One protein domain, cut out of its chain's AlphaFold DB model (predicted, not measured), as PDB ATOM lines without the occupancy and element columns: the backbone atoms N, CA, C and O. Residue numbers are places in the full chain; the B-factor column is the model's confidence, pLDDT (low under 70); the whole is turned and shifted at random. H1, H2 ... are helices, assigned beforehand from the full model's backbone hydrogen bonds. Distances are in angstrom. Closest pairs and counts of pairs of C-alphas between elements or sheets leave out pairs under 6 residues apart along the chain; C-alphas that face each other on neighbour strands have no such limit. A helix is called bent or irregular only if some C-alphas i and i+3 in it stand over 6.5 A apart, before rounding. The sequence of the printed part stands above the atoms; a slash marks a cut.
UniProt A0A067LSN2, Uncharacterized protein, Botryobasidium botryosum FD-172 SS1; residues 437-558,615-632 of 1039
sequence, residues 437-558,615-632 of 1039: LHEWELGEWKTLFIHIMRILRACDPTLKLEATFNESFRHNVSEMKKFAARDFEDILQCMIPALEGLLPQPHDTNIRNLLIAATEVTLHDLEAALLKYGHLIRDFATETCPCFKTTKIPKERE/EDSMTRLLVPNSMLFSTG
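This is residues 437 to 558 and 615 to 632 of the 1039 residues of an uncharacterized protein of Botryobasidium botryosum FD-172 SS1 (UniProt A0A067LSN2). Four longer helices, H1, H3, H4 and H5, form a loosely ordered, mostly crossed group, with H4 and H5 a hairpin on one side, H1 and H3 on the other. Short H2 folds back at one end of H1, short H7 is beside H1 and H5, and small H6 touches no helix. The printed part has 140 residues with seven named helices, in chain order H1 to H7, and no named strand: all helix. It is compact, with a radius of gyration of the C-alphas of 14.7 A and spans of 46 by 31 by 29 A.

Find C-alpha 437 at (111.442, 140.632, 80.960); from there H1, residues 437 to 459, runs 30.6 A to C-alpha 459 at (101.990, 143.796, 109.871). H1 is irregular, but only just: C-alphas 442 and 445 are 6.6 A apart. Next come H2, residues 464 to 471, and H3, residues 485 to 498, 19.4 A long and irregular, with C-alphas 493 and 496 7.2 A apart. H4, residues 507 to 519, is 18.3 A long, and H5, residues 526 to 547, is 30.5 A long with a kink of 32 degrees near residue 541. Then come H6, residues 554 to 558, and, past the cut, H7, residues 619 to 622, ending at C-alpha 622, (95.454, 148.878, 89.523).

Look first at Leu 456 and Leu 465, the closest C-alphas of the hairpin H1 and H2, 6.2 A apart; the helices touch at a steep tilt of 42 degrees, opposite ways. With residues 437 to 446 alone, H1 touches H3 at a steep tilt of 39 degrees, the same way, closest at the C-alphas of Leu 442 and Ala 485, 5.9 A. The hairpin H3 and H4 touches at Ile 496 and Arg 512, closest C-alphas 5.5 A apart, through residues 492 to 496 of H3 alone. The hairpin H4 and H5 touches at a shallow tilt of 28 degrees, opposite ways, closest at the C-alphas of Ala 517 and Tyr 533, 5.2 A. H1 and H5 are close but not clearly touching, their closest C-alphas, Ile 455 and Cys 545, 7.8 A apart. H5 and H7 only just touch, with 3 pairs of C-alphas within 8 A, the closest Ala 541 and Leu 621. Every O i to N i+4 pair is within hydrogen-bond range in H2, H4 and H6, against 14 of 19 in H1, 7 of 10 in H3 and 14 of 18 in H5; H7 is too short for such a pair.

The two C-alphas farthest apart, Thr 462 and Gly 632, are 46.8 A apart. Residues 559 to 614 are cut out, with 21.2 A from C-alpha 558 to C-alpha 615. The link from H2 to H3, residues 472 to 484, is long. Mean pLDDT of the printed part is 73.6; look for values under 70 at residues 519 to 530 and 615 to 632, among others.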
ATOM      1  N   LEU A 437     110.359 140.204  80.081       61.25
ATOM      2  CA  LEU A 437     111.442 140.632  80.960       61.25
ATOM      3  C   LEU A 437     111.212 142.064  81.465       61.25
ATOM      4  O   LEU A 437     111.370 142.345  82.654       61.25
ATOM      5  N   HIS A 438     110.842 142.975  80.562       64.81
ATOM      6  CA  HIS A 438     110.704 144.398  80.878       64.81
ATOM      7  C   HIS A 438     109.308 144.781  81.390       64.81
ATOM      8  O   HIS A 438     109.209 145.632  82.272       64.81
ATOM      9  N   GLU A 439     108.242 144.149  80.892       67.00
ATOM     10  CA  GLU A 439     106.858 144.447  81.283       67.00
ATOM     11  C   GLU A 439     106.406 143.601  82.487       67.00
ATOM     12  O   GLU A 439     105.869 144.156  83.446       67.00
ATOM     13  N   TRP A 440     106.661 142.282  82.496       72.50
ATOM     14  CA  TRP A 440     106.316 141.433  83.648       72.50
ATOM     15  C   TRP A 440     107.384 141.490  84.748       72.50
ATOM     16  O   TRP A 440     107.121 142.045  85.813       72.50
ATOM     17  N   GLU A 441     108.585 140.945  84.526       66.94
ATOM     18  CA  GLU A 441     109.554 140.701  85.613       66.94
ATOM     19  C   GLU A 441     110.090 141.994  86.247       66.94
ATOM     20  O   GLU A 441     110.059 142.155  87.470       66.94
ATOM     21  N   LEU A 442     110.552 142.939  85.422       69.00
ATOM     22  CA  LEU A 442     111.075 144.237  85.866       69.00
ATOM     23  C   LEU A 442     109.996 145.310  86.080       69.00
ATOM     24  O   LEU A 442     110.313 146.349  86.670       69.00
ATOM     25  N   GLY A 443     108.770 145.080  85.604       71.62
ATOM     26  CA  GLY A 443     107.643 146.010  85.670       71.62
ATOM     27  C   GLY A 443     106.642 145.627  86.757       71.62
ATOM     28  O   GLY A 443     106.782 146.026  87.920       71.62
ATOM     29  N   GLU A 444     105.621 144.862  86.380       75.00
ATOM     30  CA  GLU A 444     104.484 144.542  87.251       75.00
ATOM     31  C   GLU A 444     104.862 143.651  88.437       75.00
ATOM     32  O   GLU A 444     104.515 143.966  89.577       75.00
ATOM     33  N   TRP A 445     105.640 142.584  88.217       82.44
ATOM     34  CA  TRP A 445     106.039 141.682  89.300       82.44
ATOM     35  C   TRP A 445     106.860 142.412  90.364       82.44
ATOM     36  O   TRP A 445     106.531 142.369  91.547       82.44
ATOM     37  N   LYS A 446     107.880 143.168  89.953       83.06
ATOM     38  CA  LYS A 446     108.658 144.038  90.846       83.06
ATOM     39  C   LYS A 446     107.778 145.013  91.640       83.06
ATOM     40  O   LYS A 446     108.059 145.270  92.811       83.06
ATOM     41  N   THR A 447     106.718 145.544  91.031       83.62
ATOM     42  CA  THR A 447     105.774 146.464  91.689       83.62
ATOM     43  C   THR A 447     104.922 145.742  92.738       83.62
ATOM     44  O   THR A 447     104.813 146.221  93.872       83.62
ATOM     45  N   LEU A 448     104.409 144.550  92.417       86.56
ATOM     46  CA  LEU A 448     103.699 143.674  93.355       86.56
ATOM     47  C   LEU A 448     104.608 143.219  94.512       86.56
ATOM     48  O   LEU A 448     104.224 143.343  95.675       86.56
ATOM     49  N   PHE A 449     105.838 142.787  94.217       89.69
ATOM     50  CA  PHE A 449     106.859 142.411  95.201       89.69
ATOM     51  C   PHE A 449     107.118 143.540  96.207       89.69
ATOM     52  O   PHE A 449     107.045 143.322  97.419       89.69
ATOM     53  N   ILE A 450     107.349 144.767  95.719       87.75
ATOM     54  CA  ILE A 450     107.519 145.951  96.573       87.75
ATOM     55  C   ILE A 450     106.299 146.139  97.481       87.75
ATOM     56  O   ILE A 450     106.470 146.433  98.665       87.75
ATOM     57  N   HIS A 451     105.076 145.948  96.978       90.00
ATOM     58  CA  HIS A 451     103.884 146.108  97.806       90.00
ATOM     59  C   HIS A 451     103.728 145.010  98.867       90.00
ATOM     60  O   HIS A 451     103.422 145.336 100.013       90.00
ATOM     61  N   ILE A 452     104.031 143.747  98.553       90.88
ATOM     62  CA  ILE A 452     104.042 142.661  99.549       90.88
ATOM     63  C   ILE A 452     105.093 142.945 100.641       90.88
ATOM     64  O   ILE A 452     104.805 142.788 101.828       90.88
ATOM     65  N   MET A 453     106.269 143.479 100.281       91.31
ATOM     66  CA  MET A 453     107.260 143.939 101.268       91.31
ATOM     67  C   MET A 453     106.736 145.100 102.133       91.31
ATOM     68  O   MET A 453     107.018 145.148 103.331       91.31
ATOM     69  N   ARG A 454     105.942 146.027 101.575       89.69
ATOM     70  CA  ARG A 454     105.269 147.069 102.375       89.69
ATOM     71  C   ARG A 454     104.176 146.502 103.292       89.69
ATOM     72  O   ARG A 454     103.973 147.077 104.359       89.69
ATOM     73  N   ILE A 455     103.489 145.424 102.901       90.94
ATOM     74  CA  ILE A 455     102.481 144.732 103.725       90.94
ATOM     75  C   ILE A 455     103.152 144.054 104.925       90.94
ATOM     76  O   ILE A 455     102.774 144.355 106.052       90.94
ATOM     77  N   LEU A 456     104.213 143.257 104.725       89.75
ATOM     78  CA  LEU A 456     104.983 142.640 105.825       89.75
ATOM     79  C   LEU A 456     105.440 143.680 106.867       89.75
ATOM     80  O   LEU A 456     105.250 143.497 108.068       89.75
ATOM     81  N   ARG A 457     105.963 144.822 106.398       89.00
ATOM     82  CA  ARG A 457     106.380 145.968 107.231       89.00
ATOM     83  C   ARG A 457     105.223 146.705 107.925       89.00
ATOM     84  O   ARG A 457     105.469 147.456 108.866       89.00
ATOM     85  N   ALA A 458     103.989 146.556 107.442       88.62
ATOM     86  CA  ALA A 458     102.787 147.110 108.065       88.62
ATOM     87  C   ALA A 458     102.170 146.141 109.089       88.62
ATOM     88  O   ALA A 458     101.601 146.602 110.076       88.62
ATOM     89  N   CYS A 459     102.318 144.827 108.883       87.81
ATOM     90  CA  CYS A 459     101.990 143.796 109.871       87.81
ATOM     91  C   CYS A 459     102.929 143.854 111.084       87.81
ATOM     92  O   CYS A 459     102.464 143.764 112.217       87.81
ATOM     93  N   ASP A 460     104.233 144.031 110.852       85.44
ATOM     94  CA  ASP A 460     105.244 144.097 111.909       85.44
ATOM     95  C   ASP A 460     106.193 145.302 111.745       85.44
ATOM     96  O   ASP A 460     107.204 145.226 111.036       85.44
ATOM     97  N   PRO A 461     105.931 146.405 112.473       79.94
ATOM     98  CA  PRO A 461     106.835 147.550 112.553       79.94
ATOM     99  C   PRO A 461     108.216 147.242 113.157       79.94
ATOM    100  O   PRO A 461     109.118 148.067 113.025       79.94
ATOM    101  N   THR A 462     108.404 146.089 113.816       79.81
ATOM    102  CA  THR A 462     109.706 145.647 114.356       79.81
ATOM    103  C   THR A 462     110.564 144.885 113.340       79.81
ATOM    104  O   THR A 462     111.700 144.534 113.652       79.81
ATOM    105  N   LEU A 463     110.062 144.701 112.109       82.00
ATOM    106  CA  LEU A 463     110.755 144.117 110.952       82.00
ATOM    107  C   LEU A 463     111.213 142.652 111.121       82.00
ATOM    108  O   LEU A 463     111.984 142.160 110.299       82.00
ATOM    109  N   LYS A 464     110.718 141.924 112.125       82.31
ATOM    110  CA  LYS A 464     110.998 140.493 112.323       82.31
ATOM    111  C   LYS A 464     110.359 139.653 111.225       82.31
ATOM    112  O   LYS A 464     111.033 138.788 110.689       82.31
ATOM    113  N   LEU A 465     109.121 139.952 110.816       84.25
ATOM    114  CA  LEU A 465     108.494 139.264 109.671       84.25
ATOM    115  C   LEU A 465     109.301 139.451 108.375       84.25
ATOM    116  O   LEU A 465     109.425 138.526 107.577       84.25
ATOM    117  N   GLU A 466     109.902 140.627 108.180       85.19
ATOM    118  CA  GLU A 466     110.807 140.879 107.055       85.19
ATOM    119  C   GLU A 466     112.164 140.172 107.232       85.19
ATOM    120  O   GLU A 466     112.736 139.704 106.249       85.19
ATOM    121  N   ALA A 467     112.679 140.043 108.458       85.19
ATOM    122  CA  ALA A 467     113.875 139.252 108.740       85.19
ATOM    123  C   ALA A 467     113.642 137.758 108.449       85.19
ATOM    124  O   ALA A 467     114.388 137.187 107.660       85.19
ATOM    125  N   THR A 468     112.568 137.159 108.968       84.69
ATOM    126  CA  THR A 468     112.193 135.753 108.728       84.69
ATOM    127  C   THR A 468     111.877 135.477 107.254       84.69
ATOM    128  O   THR A 468     112.262 134.433 106.727       84.69
ATOM    129  N   PHE A 469     111.272 136.430 106.534       88.88
ATOM    130  CA  PHE A 469     111.171 136.344 105.073       88.88
ATOM    131  C   PHE A 469     112.561 136.258 104.421       88.88
ATOM    132  O   PHE A 469     112.813 135.369 103.612       88.88
ATOM    133  N   ASN A 470     113.494 137.136 104.804       88.50
ATOM    134  CA  ASN A 470     114.856 137.145 104.265       88.50
ATOM    135  C   ASN A 470     115.705 135.925 104.686       88.50
ATOM    136  O   ASN A 470     116.567 135.519 103.913       88.50
ATOM    137  N   GLU A 471     115.447 135.301 105.841       85.69
ATOM    138  CA  GLU A 471     116.081 134.039 106.280       85.69
ATOM    139  C   GLU A 471     115.791 132.859 105.334       85.69
ATOM    140  O   GLU A 471     116.544 131.881 105.308       85.69
ATOM    141  N   SER A 472     114.744 132.964 104.509       84.12
ATOM    142  CA  SER A 472     114.441 132.000 103.442       84.12
ATOM    143  C   SER A 472     115.415 132.080 102.252       84.12
ATOM    144  O   SER A 472     115.443 131.178 101.412       84.12
ATOM    145  N   PHE A 473     116.237 133.134 102.169       84.56
ATOM    146  CA  PHE A 473     117.123 133.435 101.042       84.56
ATOM    147  C   PHE A 473     118.592 133.567 101.483       84.56
ATOM    148  O   PHE A 473     118.914 133.821 102.640       84.56
ATOM    149  N   ARG A 474     119.536 133.410 100.542       79.12
ATOM    150  CA  ARG A 474     120.988 133.510 100.836       79.12
ATOM    151  C   ARG A 474     121.456 134.933 101.159       79.12
ATOM    152  O   ARG A 474     122.523 135.115 101.744       79.12
ATOM    153  N   HIS A 475     120.701 135.931 100.715       81.88
ATOM    154  CA  HIS A 475     120.989 137.357 100.824       81.88
ATOM    155  C   HIS A 475     119.680 138.091 101.127       81.88
ATOM    156  O   HIS A 475     118.612 137.578 100.800       81.88
ATOM    157  N   ASN A 476     119.752 139.298 101.697       84.56
ATOM    158  CA  ASN A 476     118.560 140.119 101.885       84.56
ATOM    159  C   ASN A 476     117.957 140.483 100.513       84.56
ATOM    160  O   ASN A 476     118.561 141.224  99.730       84.56
ATOM    161  N   VAL A 477     116.774 139.938 100.235       87.19
ATOM    162  CA  VAL A 477     116.026 140.145  98.998       87.19
ATOM    163  C   VAL A 477     115.060 141.324  99.080       87.19
ATOM    164  O   VAL A 477     114.827 141.977  98.063       87.19
ATOM    165  N   SER A 478     114.541 141.663 100.265       85.06
ATOM    166  CA  SER A 478     113.591 142.777 100.422       85.06
ATOM    167  C   SER A 478     114.228 144.151 100.162       85.06
ATOM    168  O   SER A 478     113.557 145.086  99.723       85.06
ATOM    169  N   GLU A 479     115.548 144.273 100.331       80.88
ATOM    170  CA  GLU A 479     116.327 145.443  99.914       80.88
ATOM    171  C   GLU A 479     116.530 145.544  98.388       80.88
ATOM    172  O   GLU A 479     116.864 146.625  97.887       80.88
ATOM    173  N   MET A 480     116.359 144.454  97.626       85.00
ATOM    174  CA  MET A 480     116.581 144.369  96.170       85.00
ATOM    175  C   MET A 480     117.928 144.979  95.715       85.00
ATOM    176  O   MET A 480     117.981 145.786  94.774       85.00
ATOM    177  N   LYS A 481     119.025 144.729  96.440       78.75
ATOM    178  CA  LYS A 481     120.349 145.292  96.112       78.75
ATOM    179  C   LYS A 481     121.004 144.485  94.985       78.75
ATOM    180  O   LYS A 481     121.164 143.281  95.106       78.75
ATOM    181  N   LYS A 482     121.440 145.181  93.924       73.19
ATOM    182  CA  LYS A 482     122.150 144.627  92.747       73.19
ATOM    183  C   LYS A 482     121.372 143.599  91.896       73.19
ATOM    184  O   LYS A 482     121.995 142.900  91.108       73.19
ATOM    185  N   PHE A 483     120.044 143.537  92.015       78.69
ATOM    186  CA  PHE A 483     119.208 142.623  91.223       78.69
ATOM    187  C   PHE A 483     119.230 142.950  89.722       78.69
ATOM    188  O   PHE A 483     119.000 144.095  89.324       78.69
ATOM    189  N   ALA A 484     119.423 141.922  88.903       71.31
ATOM    190  CA  ALA A 484     119.028 141.859  87.503       71.31
ATOM    191  C   ALA A 484     117.614 141.247  87.369       71.31
ATOM    192  O   ALA A 484     117.024 140.794  88.346       71.31
ATOM    193  N   ALA A 485     117.066 141.203  86.149       62.84
ATOM    194  CA  ALA A 485     115.732 140.638  85.891       62.84
ATOM    195  C   ALA A 485     115.575 139.183  86.375       62.84
ATOM    196  O   ALA A 485     114.609 138.866  87.057       62.84
ATOM    197  N   ARG A 486     116.578 138.329  86.123       68.56
ATOM    198  CA  ARG A 486     116.564 136.917  86.547       68.56
ATOM    199  C   ARG A 486     116.452 136.733  88.060       68.56
ATOM    200  O   ARG A 486     115.797 135.795  88.488       68.56
ATOM    201  N   ASP A 487     117.004 137.646  88.864       79.88
ATOM    202  CA  ASP A 487     116.833 137.584  90.320       79.88
ATOM    203  C   ASP A 487     115.357 137.801  90.710       79.88
ATOM    204  O   ASP A 487     114.875 137.196  91.662       79.88
ATOM    205  N   PHE A 488     114.601 138.607  89.950       78.00
ATOM    206  CA  PHE A 488     113.153 138.737  90.137       78.00
ATOM    207  C   PHE A 488     112.393 137.475  89.696       78.00
ATOM    208  O   PHE A 488     111.449 137.099  90.391       78.00
ATOM    209  N   GLU A 489     112.791 136.796  88.611       75.19
ATOM    210  CA  GLU A 489     112.217 135.489  88.239       75.19
ATOM    211  C   GLU A 489     112.470 134.425  89.323       75.19
ATOM    212  O   GLU A 489     111.520 133.795  89.794       75.19
ATOM    213  N   ASP A 490     113.724 134.249  89.751       77.44
ATOM    214  CA  ASP A 490     114.112 133.255  90.761       77.44
ATOM    215  C   ASP A 490     113.367 133.488  92.092       77.44
ATOM    216  O   ASP A 490     112.916 132.541  92.746       77.44
ATOM    217  N   ILE A 491     113.176 134.757  92.478       84.06
ATOM    218  CA  ILE A 491     112.384 135.129  93.658       84.06
ATOM    219  C   ILE A 491     110.897 134.828  93.445       84.06
ATOM    220  O   ILE A 491     110.287 134.285  94.359       84.06
ATOM    221  N   LEU A 492     110.305 135.096  92.272       80.44
ATOM    222  CA  LEU A 492     108.897 134.755  92.001       80.44
ATOM    223  C   LEU A 492     108.640 133.250  92.173       80.44
ATOM    224  O   LEU A 492     107.674 132.862  92.828       80.44
ATOM    225  N   GLN A 493     109.545 132.407  91.664       74.88
ATOM    226  CA  GLN A 493     109.463 130.950  91.814       74.88
ATOM    227  C   GLN A 493     109.601 130.486  93.279       74.88
ATOM    228  O   GLN A 493     109.013 129.473  93.657       74.88
ATOM    229  N   CYS A 494     110.355 131.211  94.116       80.12
ATOM    230  CA  CYS A 494     110.657 130.812  95.500       80.12
ATOM    231  C   CYS A 494     109.843 131.539  96.590       80.12
ATOM    232  O   CYS A 494     109.899 131.147  97.755       80.12
ATOM    233  N   MET A 495     109.085 132.587  96.254       84.44
ATOM    234  CA  MET A 495     108.430 133.460  97.241       84.44
ATOM    235  C   MET A 495     107.157 132.871  97.860       84.44
ATOM    236  O   MET A 495     106.857 133.173  99.013       84.44
ATOM    237  N   ILE A 496     106.434 132.004  97.140       84.12
ATOM    238  CA  ILE A 496     105.206 131.348  97.628       84.12
ATOM    239  C   ILE A 496     105.426 130.650  98.993       84.12
ATOM    240  O   ILE A 496     104.678 130.955  99.923       84.12
ATOM    241  N   PRO A 497     106.439 129.772  99.170       82.94
ATOM    242  CA  PRO A 497     106.715 129.154 100.470       82.94
ATOM    243  C   PRO A 497     107.470 130.055 101.454       82.94
ATOM    244  O   PRO A 497     107.342 129.856 102.657       82.94
ATOM    245  N   ALA A 498     108.229 131.052 100.982       87.69
ATOM    246  CA  ALA A 498     108.929 132.000 101.857       87.69
ATOM    247  C   ALA A 498     107.972 132.960 102.596       87.69
ATOM    248  O   ALA A 498     108.351 133.539 103.610       87.69
ATOM    249  N   LEU A 499     106.741 133.135 102.101       87.00
ATOM    250  CA  LEU A 499     105.682 133.901 102.767       87.00
ATOM    251  C   LEU A 499     104.781 133.069 103.691       87.00
ATOM    252  O   LEU A 499     104.038 133.667 104.467       87.00
ATOM    253  N   GLU A 500     104.792 131.736 103.589       86.88
ATOM    254  CA  GLU A 500     103.765 130.886 104.201       86.88
ATOM    255  C   GLU A 500     103.711 131.049 105.729       86.88
ATOM    256  O   GLU A 500     104.634 130.669 106.448       86.88
ATOM    257  N   GLY A 501     102.596 131.592 106.225       84.44
ATOM    258  CA  GLY A 501     102.363 131.811 107.651       84.44
ATOM    259  C   GLY A 501     102.991 133.089 108.218       84.44
ATOM    260  O   GLY A 501     102.874 133.322 109.420       84.44
ATOM    261  N   LEU A 502     103.615 133.939 107.391       87.69
ATOM    262  CA  LEU A 502     104.134 135.246 107.825       87.69
ATOM    263  C   LEU A 502     103.055 136.337 107.892       87.69
ATOM    264  O   LEU A 502     103.285 137.388 108.488       87.69
ATOM    265  N   LEU A 503     101.896 136.124 107.266       88.88
ATOM    266  CA  LEU A 503     100.807 137.099 107.188       88.88
ATOM    267  C   LEU A 503      99.530 136.561 107.864       88.88
ATOM    268  O   LEU A 503      99.335 135.346 107.948       88.88
ATOM    269  N   PRO A 504      98.638 137.436 108.364       89.12
ATOM    270  CA  PRO A 504      97.365 137.000 108.927       89.12
ATOM    271  C   PRO A 504      96.456 136.405 107.840       89.12
ATOM    272  O   PRO A 504      96.436 136.871 106.698       89.12
ATOM    273  N   GLN A 505      95.660 135.398 108.203       87.94
ATOM    274  CA  GLN A 505      94.586 134.902 107.337       87.94
ATOM    275  C   GLN A 505      93.430 135.921 107.278       87.94
ATOM    276  O   GLN A 505      93.187 136.603 108.276       87.94
ATOM    277  N   PRO A 506      92.710 136.044 106.144       88.94
ATOM    278  CA  PRO A 506      92.852 135.261 104.904       88.94
ATOM    279  C   PRO A 506      93.984 135.739 103.975       88.94
ATOM    280  O   PRO A 506      94.295 135.076 102.988       88.94
ATOM    281  N   HIS A 507      94.606 136.885 104.268       89.56
ATOM    282  CA  HIS A 507      95.513 137.582 103.351       89.56
ATOM    283  C   HIS A 507      96.757 136.774 102.958       89.56
ATOM    284  O   HIS A 507      97.164 136.838 101.802       89.56
ATOM    285  N   ASP A 508      97.326 135.980 103.871       87.56
ATOM    286  CA  ASP A 508      98.383 135.004 103.555       87.56
ATOM    287  C   ASP A 508      97.972 134.053 102.415       87.56
ATOM    288  O   ASP A 508      98.693 133.915 101.424       87.56
ATOM    289  N   THR A 509      96.787 133.445 102.515       85.69
ATOM    290  CA  THR A 509      96.273 132.528 101.490       85.69
ATOM    291  C   THR A 509      95.949 133.268 100.192       85.69
ATOM    292  O   THR A 509      96.324 132.799  99.119       85.69
ATOM    293  N   ASN A 510      95.336 134.455 100.263       88.38
ATOM    294  CA  ASN A 510      95.011 135.252  99.074       88.38
ATOM    295  C   ASN A 510      96.278 135.694  98.314       88.38
ATOM    296  O   ASN A 510      96.328 135.592  97.088       88.38
ATOM    297  N   ILE A 511      97.336 136.103  99.025       89.81
ATOM    298  CA  ILE A 511      98.626 136.477  98.425       89.81
ATOM    299  C   ILE A 511      99.338 135.252  97.839       89.81
ATOM    300  O   ILE A 511      99.848 135.331  96.722       89.81
ATOM    301  N   ARG A 512      99.344 134.100  98.525       86.94
ATOM    302  CA  ARG A 512      99.919 132.864  97.962       86.94
ATOM    303  C   ARG A 512      99.160 132.399  96.714       86.94
ATOM    304  O   ARG A 512      99.807 132.037  95.736       86.94
ATOM    305  N   ASN A 513      97.829 132.505  96.685       83.56
ATOM    306  CA  ASN A 513      97.018 132.225  95.492       83.56
ATOM    307  C   ASN A 513      97.345 133.174  94.325       83.56
ATOM    308  O   ASN A 513      97.507 132.715  93.194       83.56
ATOM    309  N   LEU A 514      97.484 134.479  94.593       85.31
ATOM    310  CA  LEU A 514      97.890 135.478  93.598       85.31
ATOM    311  C   LEU A 514      99.275 135.169  93.008       85.31
ATOM    312  O   LEU A 514      99.454 135.232  91.793       85.31
ATOM    313  N   LEU A 515     100.240 134.796  93.853       82.81
ATOM    314  CA  LEU A 515     101.586 134.411  93.421       82.81
ATOM    315  C   LEU A 515     101.591 133.106  92.611       82.81
ATOM    316  O   LEU A 515     102.304 133.016  91.617       82.81
ATOM    317  N   ILE A 516     100.762 132.124  92.978       76.56
ATOM    318  CA  ILE A 516     100.569 130.909  92.176       76.56
ATOM    319  C   ILE A 516     100.035 131.283  90.783       76.56
ATOM    320  O   ILE A 516     100.657 130.922  89.786       76.56
ATOM    321  N   ALA A 517      98.974 132.091  90.692       74.75
ATOM    322  CA  ALA A 517      98.426 132.552  89.409       74.75
ATOM    323  C   ALA A 517      99.425 133.393  88.582       74.75
ATOM    324  O   ALA A 517      99.419 133.328  87.356       74.75
ATOM    325  N   ALA A 518     100.320 134.136  89.239       74.06
ATOM    326  CA  ALA A 518     101.436 134.839  88.605       74.06
ATOM    327  C   ALA A 518     102.529 133.897  88.045       74.06
ATOM    328  O   ALA A 518     103.245 134.273  87.116       74.06
ATOM    329  N   THR A 519     102.665 132.681  88.587       67.50
ATOM    330  CA  THR A 519     103.594 131.647  88.086       67.50
ATOM    331  C   THR A 519     102.979 130.679  87.066       67.50
ATOM    332  O   THR A 519     103.714 130.030  86.319       67.50
ATOM    333  N   GLU A 520     101.649 130.570  87.004       59.59
ATOM    334  CA  GLU A 520     100.919 129.637  86.135       59.59
ATOM    335  C   GLU A 520     100.974 130.051  84.651       59.59
ATOM    336  O   GLU A 520     100.071 130.679  84.099       59.59
ATOM    337  N   VAL A 521     102.052 129.656  83.969       51.81
ATOM    338  CA  VAL A 521     102.261 129.888  82.532       51.81
ATOM    339  C   VAL A 521     102.175 128.568  81.759       51.81
ATOM    340  O   VAL A 521     103.170 128.057  81.249       51.81
ATOM    341  N   THR A 522     100.966 128.014  81.644       40.59
ATOM    342  CA  THR A 522     100.684 126.879  80.747       40.59
ATOM    343  C   THR A 522     100.094 127.382  79.425       40.59
ATOM    344  O   THR A 522      99.220 128.246  79.408       40.59
ATOM    345  N   LEU A 523     100.558 126.859  78.281       39.41
ATOM    346  CA  LEU A 523     100.078 127.297  76.955       39.41
ATOM    347  C   LEU A 523      98.582 127.032  76.722       39.41
ATOM    348  O   LEU A 523      97.959 127.747  75.941       39.41
ATOM    349  N   HIS A 524      98.029 126.000  77.361       36.72
ATOM    350  CA  HIS A 524      96.666 125.535  77.104       36.72
ATOM    351  C   HIS A 524      95.595 126.390  77.806       36.72
ATOM    352  O   HIS A 524      94.454 126.425  77.351       36.72
ATOM    353  N   ASP A 525      95.975 127.109  78.869       50.75
ATOM    354  CA  ASP A 525      95.056 127.829  79.755       50.75
ATOM    355  C   ASP A 525      95.432 129.310  79.926       50.75
ATOM    356  O   ASP A 525      94.988 129.947  80.874       50.75
ATOM    357  N   LEU A 526      96.224 129.901  79.016       53.88
ATOM    358  CA  LEU A 526      96.701 131.292  79.140       53.88
ATOM    359  C   LEU A 526      95.583 132.322  79.376       53.88
ATOM    360  O   LEU A 526      95.787 133.278  80.123       53.88
ATOM    361  N   GLU A 527      94.406 132.138  78.769       56.81
ATOM    362  CA  GLU A 527      93.251 133.004  79.035       56.81
ATOM    363  C   GLU A 527      92.667 132.753  80.434       56.81
ATOM    364  O   GLU A 527      92.400 133.708  81.156       56.81
ATOM    365  N   ALA A 528      92.536 131.496  80.867       63.19
ATOM    366  CA  ALA A 528      92.027 131.153  82.195       63.19
ATOM    367  C   ALA A 528      92.986 131.576  83.323       63.19
ATOM    368  O   ALA A 528      92.533 132.086  84.346       63.19
ATOM    369  N   ALA A 529      94.300 131.449  83.119       66.12
ATOM    370  CA  ALA A 529      95.331 131.957  84.020       66.12
ATOM    371  C   ALA A 529      95.280 133.490  84.129       66.12
ATOM    372  O   ALA A 529      95.364 134.029  85.230       66.12
ATOM    373  N   LEU A 530      95.050 134.206  83.020       68.06
ATOM    374  CA  LEU A 530      94.889 135.664  83.034       68.06
ATOM    375  C   LEU A 530      93.556 136.113  83.663       68.06
ATOM    376  O   LEU A 530      93.535 137.120  84.367       68.06
ATOM    377  N   LEU A 531      92.463 135.364  83.481       73.69
ATOM    378  CA  LEU A 531      91.201 135.580  84.203       73.69
ATOM    379  C   LEU A 531      91.390 135.360  85.718       73.69
ATOM    380  O   LEU A 531      90.967 136.194  86.515       73.69
ATOM    381  N   LYS A 532      92.078 134.278  86.114       76.94
ATOM    382  CA  LYS A 532      92.411 133.936  87.509       76.94
ATOM    383  C   LYS A 532      93.317 134.987  88.155       76.94
ATOM    384  O   LYS A 532      93.002 135.472  89.238       76.94
ATOM    385  N   TYR A 533      94.394 135.395  87.484       81.00
ATOM    386  CA  TYR A 533      95.276 136.468  87.949       81.00
ATOM    387  C   TYR A 533      94.541 137.814  88.018       81.00
ATOM    388  O   TYR A 533      94.636 138.508  89.025       81.00
ATOM    389  N   GLY A 534      93.754 138.157  86.992       81.56
ATOM    390  CA  GLY A 534      92.938 139.374  86.947       81.56
ATOM    391  C   GLY A 534      91.892 139.450  88.065       81.56
ATOM    392  O   GLY A 534      91.630 140.532  88.583       81.56
ATOM    393  N   HIS A 535      91.325 138.311  88.472       83.81
ATOM    394  CA  HIS A 535      90.488 138.190  89.668       83.81
ATOM    395  C   HIS A 535      91.319 138.455  90.931       83.81
ATOM    396  O   HIS A 535      91.105 139.455  91.609       83.81
ATOM    397  N   LEU A 536      92.350 137.643  91.175       86.38
ATOM    398  CA  LEU A 536      93.142 137.682  92.408       86.38
ATOM    399  C   LEU A 536      93.881 139.013  92.632       86.38
ATOM    400  O   LEU A 536      94.055 139.419  93.778       86.38
ATOM    401  N   ILE A 537      94.299 139.723  91.574       85.56
ATOM    402  CA  ILE A 537      94.937 141.044  91.704       85.56
ATOM    403  C   ILE A 537      93.922 142.142  92.059       85.56
ATOM    404  O   ILE A 537      94.277 143.097  92.752       85.56
ATOM    405  N   ARG A 538      92.647 141.992  91.655       87.44
ATOM    406  CA  ARG A 538      91.556 142.848  92.142       87.44
ATOM    407  C   ARG A 538      91.254 142.556  93.599       87.44
ATOM    408  O   ARG A 538      91.303 143.496  94.379       87.44
ATOM    409  N   ASP A 539      91.037 141.296  93.974       87.62
ATOM    410  CA  ASP A 539      90.756 140.906  95.368       87.62
ATOM    411  C   ASP A 539      91.888 141.369  96.299       87.62
ATOM    412  O   ASP A 539      91.669 141.910  97.384       87.62
ATOM    413  N   PHE A 540      93.137 141.249  95.838       89.88
ATOM    414  CA  PHE A 540      94.294 141.806  96.523       89.88
ATOM    415  C   PHE A 540      94.168 143.326  96.710       89.88
ATOM    416  O   PHE A 540      94.322 143.813  97.827       89.88
ATOM    417  N   ALA A 541      93.822 144.081  95.668       87.25
ATOM    418  CA  ALA A 541      93.661 145.532  95.749       87.25
ATOM    419  C   ALA A 541      92.419 146.008  96.537       87.25
ATOM    420  O   ALA A 541      92.490 147.069  97.159       87.25
ATOM    421  N   THR A 542      91.303 145.268  96.528       87.00
ATOM    422  CA  THR A 542      90.022 145.676  97.140       87.00
ATOM    423  C   THR A 542      89.775 145.089  98.526       87.00
ATOM    424  O   THR A 542      89.097 145.725  99.326       87.00
ATOM    425  N   GLU A 543      90.320 143.911  98.833       88.88
ATOM    426  CA  GLU A 543      90.154 143.247 100.134       88.88
ATOM    427  C   GLU A 543      91.441 143.263 100.962       88.88
ATOM    428  O   GLU A 543      91.396 143.454 102.172       88.88
ATOM    429  N   THR A 544      92.605 143.062 100.334       89.88
ATOM    430  CA  THR A 544      93.866 142.866 101.072       89.88
ATOM    431  C   THR A 544      94.616 144.171 101.328       89.88
ATOM    432  O   THR A 544      94.950 144.471 102.471       89.88
ATOM    433  N   CYS A 545      94.847 144.992 100.304       88.56
ATOM    434  CA  CYS A 545      95.543 146.272 100.437       88.56
ATOM    435  C   CYS A 545      94.880 147.245 101.441       88.56
ATOM    436  O   CYS A 545      95.622 147.860 102.209       88.56
ATOM    437  N   PRO A 546      93.536 147.384 101.523       90.19
ATOM    438  CA  PRO A 546      92.904 148.308 102.470       90.19
ATOM    439  C   PRO A 546      93.085 147.921 103.944       90.19
ATOM    440  O   PRO A 546      93.071 148.800 104.807       90.19
ATOM    441  N   CYS A 547      93.305 146.636 104.242       89.25
ATOM    442  CA  CYS A 547      93.568 146.148 105.598       89.25
ATOM    443  C   CYS A 547      94.956 146.548 106.132       89.25
ATOM    444  O   CYS A 547      95.163 146.547 107.346       89.25
ATOM    445  N   PHE A 548      95.899 146.938 105.264       88.44
ATOM    446  CA  PHE A 548      97.275 147.252 105.656       88.44
ATOM    447  C   PHE A 548      97.638 148.714 105.391       88.44
ATOM    448  O   PHE A 548      97.715 149.178 104.253       88.44
ATOM    449  N   LYS A 549      97.969 149.450 106.460       87.88
ATOM    450  CA  LYS A 549      98.457 150.840 106.386       87.88
ATOM    451  C   LYS A 549      99.916 150.892 105.903       87.88
ATOM    452  O   LYS A 549     100.829 151.248 106.648       87.88
ATOM    453  N   THR A 550     100.129 150.503 104.650       87.06
ATOM    454  CA  THR A 550     101.443 150.443 104.003       87.06
ATOM    455  C   THR A 550     102.123 151.815 103.937       87.06
ATOM    456  O   THR A 550     101.480 152.861 103.853       87.06
ATOM    457  N   THR A 551     103.460 151.830 103.965       81.75
ATOM    458  CA  THR A 551     104.261 153.046 103.735       81.75
ATOM    459  C   THR A 551     105.440 152.740 102.814       81.75
ATOM    460  O   THR A 551     105.887 151.598 102.741       81.75
ATOM    461  N   LYS A 552     105.957 153.756 102.108       81.50
ATOM    462  CA  LYS A 552     107.129 153.620 101.222       81.50
ATOM    463  C   LYS A 552     108.334 153.073 102.004       81.50
ATOM    464  O   LYS A 552     108.623 153.581 103.094       81.50
ATOM    465  N   ILE A 553     109.031 152.066 101.471       80.06
ATOM    466  CA  ILE A 553     110.198 151.441 102.132       80.06
ATOM    467  C   ILE A 553     111.409 152.401 102.146       80.06
ATOM    468  O   ILE A 553     111.431 153.334 101.340       80.06
ATOM    469  N   PRO A 554     112.432 152.225 103.011       74.56
ATOM    470  CA  PRO A 554     113.552 153.172 103.129       74.56
ATOM    471  C   PRO A 554     114.211 153.524 101.789       74.56
ATOM    472  O   PRO A 554     114.318 154.700 101.459       74.56
ATOM    473  N   LYS A 555     114.481 152.525 100.943       71.94
ATOM    474  CA  LYS A 555     115.018 152.695  99.582       71.94
ATOM    475  C   LYS A 555     114.141 153.569  98.671       71.94
ATOM    476  O   LYS A 555     114.663 154.344  97.873       71.94
ATOM    477  N   GLU A 556     112.813 153.492  98.795       77.38
ATOM    478  CA  GLU A 556     111.888 154.382  98.076       77.38
ATOM    479  C   GLU A 556     111.929 155.809  98.633       77.38
ATOM    480  O   GLU A 556     111.848 156.767  97.865       77.38
ATOM    481  N   ARG A 557     112.085 155.968  99.956       76.94
ATOM    482  CA  ARG A 557     112.249 157.282 100.603       76.94
ATOM    483  C   ARG A 557     113.578 157.925 100.205       76.94
ATOM    484  O   ARG A 557     113.587 159.100  99.865       76.94
ATOM    485  N   GLU A 558     114.667 157.163 100.165       75.00
ATOM    486  CA  GLU A 558     115.979 157.602  99.677       75.00
ATOM    487  C   GLU A 558     115.963 157.969  98.191       75.00
ATOM    488  O   GLU A 558     116.593 158.948  97.797       75.00
ATOM    489  N   GLU A 615      95.399 157.526  98.955       25.48
ATOM    490  CA  GLU A 615      94.883 157.146  97.625       25.48
ATOM    491  C   GLU A 615      96.002 156.836  96.612       25.48
ATOM    492  O   GLU A 615      95.973 155.784  95.976       25.48
ATOM    493  N   ASP A 616      97.058 157.662  96.560       30.12
ATOM    494  CA  ASP A 616      98.222 157.542  95.648       30.12
ATOM    495  C   ASP A 616      99.000 156.204  95.749       30.12
ATOM    496  O   ASP A 616      99.889 155.923  94.947       30.12
ATOM    497  N   SER A 617      98.689 155.347  96.727       29.80
ATOM    498  CA  SER A 617      99.292 154.011  96.841       29.80
ATOM    499  C   SER A 617      98.466 152.885  96.213       29.80
ATOM    500  O   SER A 617      99.065 151.876  95.848       29.80
ATOM    501  N   MET A 618      97.143 153.035  96.056       27.03
ATOM    502  CA  MET A 618      96.284 151.982  95.485       27.03
ATOM    503  C   MET A 618      96.217 152.065  93.956       27.03
ATOM    504  O   MET A 618      96.352 151.049  93.276       27.03
ATOM    505  N   THR A 619      96.123 153.274  93.392       29.88
ATOM    506  CA  THR A 619      96.063 153.492  91.932       29.88
ATOM    507  C   THR A 619      97.283 152.921  91.200       29.88
ATOM    508  O   THR A 619      97.180 152.484  90.060       29.88
ATOM    509  N   ARG A 620      98.440 152.852  91.874       32.81
ATOM    510  CA  ARG A 620      99.702 152.311  91.336       32.81
ATOM    511  C   ARG A 620      99.759 150.775  91.256       32.81
ATOM    512  O   ARG A 620     100.725 150.262  90.711       32.81
ATOM    513  N   LEU A 621      98.774 150.063  91.809       32.00
ATOM    514  CA  LEU A 621      98.621 148.600  91.700       32.00
ATOM    515  C   LEU A 621      97.538 148.192  90.692       32.00
ATOM    516  O   LEU A 621      97.539 147.067  90.205       32.00
ATOM    517  N   LEU A 622      96.605 149.102  90.404       30.61
ATOM    518  CA  LEU A 622      95.454 148.878  89.523       30.61
ATOM    519  C   LEU A 622      95.652 149.423  88.102       30.61
ATOM    520  O   LEU A 622      94.766 149.276  87.262       30.61
ATOM    521  N   VAL A 623      96.826 149.993  87.815       28.86
ATOM    522  CA  VAL A 623      97.270 150.364  86.464       28.86
ATOM    523  C   VAL A 623      98.466 149.489  86.056       28.86
ATOM    524  O   VAL A 623      99.604 149.959  86.102       28.86
ATOM    525  N   PRO A 624      98.229 148.228  85.637       32.12
ATOM    526  CA  PRO A 624      99.194 147.470  84.856       32.12
ATOM    527  C   PRO A 624      99.662 148.270  83.639       32.12
ATOM    528  O   PRO A 624      98.863 148.622  82.764       32.12
ATOM    529  N   ASN A 625     100.959 148.551  83.543       31.47
ATOM    530  CA  ASN A 625     101.509 149.251  82.392       31.47
ATOM    531  C   ASN A 625     101.563 148.309  81.184       31.47
ATOM    532  O   ASN A 625     102.491 147.527  81.001       31.47
ATOM    533  N   SER A 626     100.570 148.457  80.306       36.62
ATOM    534  CA  SER A 626     100.523 147.945  78.926       36.62
ATOM    535  C   SER A 626     100.436 146.427  78.705       36.62
ATOM    536  O   SER A 626     100.389 146.002  77.549       36.62
ATOM    537  N   MET A 627     100.368 145.596  79.751       39.12
ATOM    538  CA  MET A 627     100.568 144.160  79.546       39.12
ATOM    539  C   MET A 627      99.433 143.412  78.820       39.12
ATOM    540  O   MET A 627      98.242 143.571  79.103       39.12
ATOM    541  N   LEU A 628      99.895 142.524  77.931       37.19
ATOM    542  CA  LEU A 628      99.246 141.340  77.358       37.19
ATOM    543  C   LEU A 628      97.843 141.520  76.746       37.19
ATOM    544  O   LEU A 628      96.826 141.555  77.426       37.19
ATOM    545  N   PHE A 629      97.798 141.440  75.414       34.91
ATOM    546  CA  PHE A 629      97.291 140.234  74.741       34.91
ATOM    547  C   PHE A 629      98.034 140.025  73.410       34.91
ATOM    548  O   PHE A 629      98.002 140.878  72.528       34.91
ATOM    549  N   SER A 630      98.641 138.851  73.234       29.59
ATOM    550  CA  SER A 630      98.681 138.185  71.927       29.59
ATOM    551  C   SER A 630      98.487 136.692  72.190       29.59
ATOM    552  O   SER A 630      99.237 136.085  72.958       29.59
ATOM    553  N   THR A 631      97.431 136.102  71.635       30.56
ATOM    554  CA  THR A 631      96.948 134.771  72.047       30.56
ATOM    555  C   THR A 631      97.721 133.630  71.362       30.56
ATOM    556  O   THR A 631      97.130 132.640  70.941       30.56
ATOM    557  N   GLY A 632      99.046 133.769  71.185       32.41
ATOM    558  CA  GLY A 632      99.824 132.787  70.414       32.41
ATOM    559  C   GLY A 632     101.343 132.960  70.260       32.41
ATOM    560  O   GLY A 632     101.889 132.324  69.362       32.41
TER     561      GLY A 632